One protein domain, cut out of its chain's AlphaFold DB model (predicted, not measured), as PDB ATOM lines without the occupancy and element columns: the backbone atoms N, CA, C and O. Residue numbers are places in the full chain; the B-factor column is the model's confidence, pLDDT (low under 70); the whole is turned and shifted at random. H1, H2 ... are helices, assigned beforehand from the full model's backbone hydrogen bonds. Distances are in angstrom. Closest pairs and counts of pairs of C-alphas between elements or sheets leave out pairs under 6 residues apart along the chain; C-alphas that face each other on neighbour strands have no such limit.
ATOM      1  N   GLU A  28       2.568 -12.129   9.571       89.81
ATOM      2  CA  GLU A  28       3.812 -11.679  10.209       89.81
ATOM      3  C   GLU A  28       4.336 -12.661  11.262       89.81
ATOM      4  O   GLU A  28       5.545 -12.808  11.445       89.81
ATOM      5  N   LEU A  29       3.442 -13.360  11.964       86.75
ATOM      6  CA  LEU A  29       3.829 -14.371  12.943       86.75
ATOM      7  C   LEU A  29       4.394 -15.607  12.240       86.75
ATOM      8  O   LEU A  29       5.411 -16.149  12.673       86.75
ATOM      9  N   VAL A  30       3.785 -16.016  11.125       85.50
ATOM     10  CA  VAL A  30       4.292 -17.119  10.296       85.50
ATOM     11  C   VAL A  30       5.668 -16.783   9.727       85.50
ATOM     12  O   VAL A  30       6.546 -17.642   9.747       85.50
ATOM     13  N   ASP A  31       5.878 -15.548   9.271       85.81
ATOM     14  CA  ASP A  31       7.161 -15.092   8.729       85.81
ATOM     15  C   ASP A  31       8.272 -15.072   9.790       85.81
ATOM     16  O   ASP A  31       9.378 -15.558   9.549       85.81
ATOM     17  N   LYS A  32       7.958 -14.624  11.014       84.56
ATOM     18  CA  LYS A  32       8.883 -14.695  12.160       84.56
ATOM     19  C   LYS A  32       9.272 -16.134  12.488       84.56
ATOM     20  O   LYS A  32      10.452 -16.408  12.709       84.56
ATOM     21  N   VAL A  33       8.302 -17.052  12.503       82.69
ATOM     22  CA  VAL A  33       8.567 -18.482  12.725       82.69
ATOM     23  C   VAL A  33       9.437 -19.035  11.604       82.69
ATOM     24  O   VAL A  33      10.434 -19.692  11.884       82.69
ATOM     25  N   ASP A  34       9.101 -18.746  10.345       80.81
ATOM     26  CA  ASP A  34       9.860 -19.217   9.188       80.81
ATOM     27  C   ASP A  34      11.299 -18.695   9.200       80.81
ATOM     28  O   ASP A  34      12.225 -19.465   8.977       80.81
ATOM     29  N   SER A  35      11.493 -17.422   9.543       80.62
ATOM     30  CA  SER A  35      12.806 -16.787   9.684       80.62
ATOM     31  C   SER A  35      13.633 -17.372  10.830       80.62
ATOM     32  O   SER A  35      14.852 -17.465  10.714       80.62
ATOM     33  N   MET A  36      12.989 -17.790  11.924       76.50
ATOM     34  CA  MET A  36      13.654 -18.405  13.077       76.50
ATOM     35  C   MET A  36      14.076 -19.852  12.798       76.50
ATOM     36  O   MET A  36      15.162 -20.269  13.193       76.50
ATOM     37  N   ILE A  37      13.237 -20.619  12.092       76.00
ATOM     38  CA  ILE A  37      13.540 -22.011  11.720       76.00
ATOM     39  C   ILE A  37      14.379 -22.121  10.439       76.00
ATOM     40  O   ILE A  37      14.905 -23.204  10.159       76.00
ATOM     41  N   LYS A  38      14.477 -21.054   9.631       67.44
ATOM     42  CA  LYS A  38      15.317 -21.008   8.430       67.44
ATOM     43  C   LYS A  38      16.758 -20.650   8.772       67.44
ATOM     44  O   LYS A  38      17.075 -19.704   9.480       67.44
ATOM     45  N   ARG A  39      17.645 -21.416   8.146       62.66
ATOM     46  CA  ARG A  39      19.105 -21.286   8.098       62.66
ATOM     47  C   ARG A  39      19.580 -19.835   7.973       62.66
ATOM     48  O   ARG A  39      19.454 -19.234   6.909       62.66
ATOM     49  N   ARG A  40      20.286 -19.334   8.986       54.44
ATOM     50  CA  ARG A  40      21.321 -18.309   8.790       54.44
ATOM     51  C   ARG A  40      22.684 -18.996   8.840       54.44
ATOM     52  O   ARG A  40      23.169 -19.338   9.905       54.44
ATOM     53  N   GLY A  41      23.271 -19.235   7.668       51.94
ATOM     54  CA  GLY A  41      24.728 -19.349   7.537       51.94
ATOM     55  C   GLY A  41      25.432 -20.500   8.267       51.94
ATOM     56  O   GLY A  41      26.467 -20.266   8.872       51.94
ATOM     57  N   GLY A  42      24.942 -21.736   8.146       49.69
ATOM     58  CA  GLY A  42      25.806 -22.920   8.293       49.69
ATOM     59  C   GLY A  42      25.636 -23.766   9.553       49.69
ATOM     60  O   GLY A  42      26.032 -24.927   9.510       49.69
ATOM     61  N   ASP A  43      24.977 -23.275  10.602       53.56
ATOM     62  CA  ASP A  43      24.820 -24.051  11.837       53.56
ATOM     63  C   ASP A  43      23.477 -24.803  11.884       53.56
ATOM     64  O   ASP A  43      22.396 -24.212  11.828       53.56
ATOM     65  N   TYR A  44      23.543 -26.135  11.957       54.88
ATOM     66  CA  TYR A  44      22.395 -27.055  12.028       54.88
ATOM     67  C   TYR A  44      21.820 -27.176  13.458       54.88
ATOM     68  O   TYR A  44      21.265 -28.210  13.819       54.88
ATOM     69  N   SER A  45      21.959 -26.142  14.292       56.66
ATOM     70  CA  SER A  45      21.709 -26.247  15.737       56.66
ATOM     71  C   SER A  45      20.251 -26.107  16.178       56.66
ATOM     72  O   SER A  45      19.962 -26.374  17.341       56.66
ATOM     73  N   HIS A  46      19.304 -25.693  15.321       59.34
ATOM     74  CA  HIS A  46      17.918 -25.537  15.788       59.34
ATOM     75  C   HIS A  46      17.170 -26.884  15.761       59.34
ATOM     76  O   HIS A  46      16.968 -27.439  14.678       59.34
ATOM     77  N   PRO A  47      16.660 -27.397  16.899       62.50
ATOM     78  CA  PRO A  47      15.958 -28.688  16.953       62.50
ATOM     79  C   PRO A  47      14.669 -28.734  16.108       62.50
ATOM     80  O   PRO A  47      14.164 -29.811  15.805       62.50
ATOM     81  N   CYS A  48      14.155 -27.575  15.687       62.78
ATOM     82  CA  CYS A  48      12.946 -27.415  14.866       62.78
ATOM     83  C   CYS A  48      13.240 -26.943  13.435       62.78
ATOM     84  O   CYS A  48      12.353 -26.419  12.756       62.78
ATOM     85  N   PHE A  49      14.485 -27.081  12.978       65.44
ATOM     86  CA  PHE A  49      14.925 -26.588  11.678       65.44
ATOM     87  C   PHE A  49      14.048 -27.119  10.535       65.44
ATOM     88  O   PHE A  49      13.893 -28.327  10.351       65.44
ATOM     89  N   GLY A  50      13.447 -26.204   9.769       67.12
ATOM     90  CA  GLY A  50      12.546 -26.537   8.661       67.12
ATOM     91  C   GLY A  50      11.223 -27.217   9.051       67.12
ATOM     92  O   GLY A  50      10.441 -27.549   8.161       67.12
ATOM     93  N   ASN A  51      10.929 -27.404  10.345       79.06
ATOM     94  CA  ASN A  51       9.707 -28.055  10.816       79.06
ATOM     95  C   ASN A  51       8.863 -27.115  11.687       79.06
ATOM     96  O   ASN A  51       8.952 -27.103  12.916       79.06
ATOM     97  N   ARG A  52       7.980 -26.361  11.020       81.19
ATOM     98  CA  ARG A  52       7.022 -25.447  11.664       81.19
ATOM     99  C   ARG A  52       6.135 -26.157  12.693       81.19
ATOM    100  O   ARG A  52       5.826 -25.579  13.727       81.19
ATOM    101  N   ALA A  53       5.729 -27.398  12.421       79.44
ATOM    102  CA  ALA A  53       4.829 -28.135  13.304       79.44
ATOM    103  C   ALA A  53       5.501 -28.500  14.636       79.44
ATOM    104  O   ALA A  53       4.872 -28.384  15.684       79.44
ATOM    105  N   GLU A  54       6.780 -28.883  14.611       80.88
ATOM    106  CA  GLU A  54       7.535 -29.170  15.838       80.88
ATOM    107  C   GLU A  54       7.798 -27.901  16.655       80.88
ATOM    108  O   GLU A  54       7.672 -27.944  17.877       80.88
ATOM    109  N   PHE A  55       8.051 -26.760  16.003       84.12
ATOM    110  CA  PHE A  55       8.143 -25.471  16.699       84.12
ATOM    111  C   PHE A  55       6.837 -25.129  17.430       84.12
ATOM    112  O   PHE A  55       6.845 -24.836  18.623       84.12
ATOM    113  N   VAL A  56       5.696 -25.222  16.737       84.50
ATOM    114  CA  VAL A  56       4.375 -24.951  17.330       84.50
ATOM    115  C   VAL A  56       4.086 -25.911  18.484       84.50
ATOM    116  O   VAL A  56       3.586 -25.497  19.527       84.50
ATOM    117  N   ARG A  57       4.440 -27.190  18.336       83.31
ATOM    118  CA  ARG A  57       4.279 -28.193  19.391       83.31
ATOM    119  C   ARG A  57       5.088 -27.850  20.644       83.31
ATOM    120  O   ARG A  57       4.531 -27.918  21.738       83.31
ATOM    121  N   GLN A  58       6.367 -27.499  20.492       83.00
ATOM    122  CA  GLN A  58       7.223 -27.101  21.614       83.00
ATOM    123  C   GLN A  58       6.692 -25.838  22.289       83.00
ATOM    124  O   GLN A  58       6.482 -25.853  23.497       83.00
ATOM    125  N   ALA A  59       6.346 -24.809  21.512       86.44
ATOM    126  CA  ALA A  59       5.802 -23.563  22.042       86.44
ATOM    127  C   ALA A  59       4.511 -23.779  22.853       86.44
ATOM    128  O   ALA A  59       4.349 -23.191  23.921       86.44
ATOM    129  N   ILE A  60       3.605 -24.649  22.383       88.06
ATOM    130  CA  ILE A  60       2.389 -25.015  23.129       88.06
ATOM    131  C   ILE A  60       2.753 -25.733  24.435       88.06
ATOM    132  O   ILE A  60       2.225 -25.374  25.485       88.06
ATOM    133  N   ALA A  61       3.651 -26.720  24.391       86.44
ATOM    134  CA  ALA A  61       4.064 -27.468  25.578       86.44
ATOM    135  C   ALA A  61       4.748 -26.568  26.623       86.44
ATOM    136  O   ALA A  61       4.417 -26.635  27.804       86.44
ATOM    137  N   GLU A  62       5.649 -25.684  26.188       88.00
ATOM    138  CA  GLU A  62       6.325 -24.711  27.048       88.00
ATOM    139  C   GLU A  62       5.348 -23.700  27.647       88.00
ATOM    140  O   GLU A  62       5.424 -23.397  28.838       88.00
ATOM    141  N   LYS A  63       4.414 -23.173  26.844       90.69
ATOM    142  CA  LYS A  63       3.415 -22.214  27.329       90.69
ATOM    143  C   LYS A  63       2.477 -22.865  28.342       90.69
ATOM    144  O   LYS A  63       2.226 -22.260  29.376       90.69
ATOM    145  N   LEU A  64       2.027 -24.096  28.093       90.56
ATOM    146  CA  LEU A  64       1.220 -24.857  29.051       90.56
ATOM    147  C   LEU A  64       1.975 -25.107  30.357       90.56
ATOM    148  O   LEU A  64       1.410 -24.867  31.416       90.56
ATOM    149  N   ALA A  65       3.246 -25.514  30.288       89.12
ATOM    150  CA  ALA A  65       4.069 -25.741  31.477       89.12
ATOM    151  C   ALA A  65       4.225 -24.473  32.335       89.12
ATOM    152  O   ALA A  65       4.187 -24.554  33.560       89.12
ATOM    153  N   ARG A  66       4.365 -23.301  31.697       88.25
ATOM    154  CA  ARG A  66       4.453 -22.004  32.387       88.25
ATOM    155  C   ARG A  66       3.144 -21.582  33.050       88.25
ATOM    156  O   ARG A  66       3.195 -21.008  34.124       88.25
ATOM    157  N   GLU A  67       2.003 -21.825  32.411       86.75
ATOM    158  CA  GLU A  67       0.687 -21.445  32.957       86.75
ATOM    159  C   GLU A  67       0.193 -22.426  34.030       86.75
ATOM    160  O   GLU A  67      -0.624 -22.064  34.868       86.75
ATOM    161  N   SER A  68       0.664 -23.676  34.002       74.62
ATOM    162  CA  SER A  68       0.334 -24.688  35.012       74.62
ATOM    163  C   SER A  68       1.156 -24.583  36.302       74.62
ATOM    164  O   SER A  68       0.939 -25.392  37.204       74.62
ATOM    165  N   SER A  69       2.129 -23.666  36.357       54.78
ATOM    166  CA  SER A  69       3.091 -23.520  37.456       54.78
ATOM    167  C   SER A  69       2.836 -22.294  38.326       54.78
ATOM    168  O   SER A  69       2.126 -21.367  37.884       54.78
TER     169      SER A  69
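What this domain is: This is residues 28 to 69 of the 69 residues of the protein "Toxin-antitoxin system protein" of Chimaeribacter coloradensis (UniProt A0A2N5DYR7). Two helices stand as a loose L, the shorter H1 and the longer H2 about perpendicular, joined by a wide loop at the corner. The tip of this loop, residues 40 to 45, sticks out at one end of the longest axis, and residues 59 to 69, of which 59 to 67 belong to H2, stick out as an arm at the other. The printed part has 42 residues with two named helices, H1 then H2, and no named strand; its class is all helix. It is loose, with a radius of gyration of the C-alphas of 11.9 A, and elongated, with spans of 37 by 23 by 13 A.

Where its parts are: H1 holds residues 28 to 37 and begins at C-alpha 28 at (3.812, -11.679, 10.209); it measures 14.3 A from first to last C-alpha. Residues 38 to 51 hold no named element. H2 holds residues 52 to 67 and measures 22.6 A, from C-alpha 52 at (7.022, -25.447, 11.664) to C-alpha 67 at (0.687, -21.445, 32.957).

How they stand to each other: H1 and H2 only just touch, with 3 pairs of C-alphas within 8 A. H2 touches H1 with residue 52 alone, and their closest C-alphas, those of Val 33 and Arg 52, are 7.2 A apart. Their lines are about perpendicular, at 77 degrees, and their centres are 15.1 A apart. In both H1 and H2, every O i to N i+4 pair is within hydrogen-bond range.

The domain as a whole: The two C-alphas farthest apart, those of Gly 41 and Ser 69, are 37.2 A apart. The link from H1 to H2 is long, with 14 residues. The printed part has no cut and ends at Ser 69, the chain's last residue. The mean pLDDT of the printed part is 75.6; residues 38 to 50 and residue 69 are under 70.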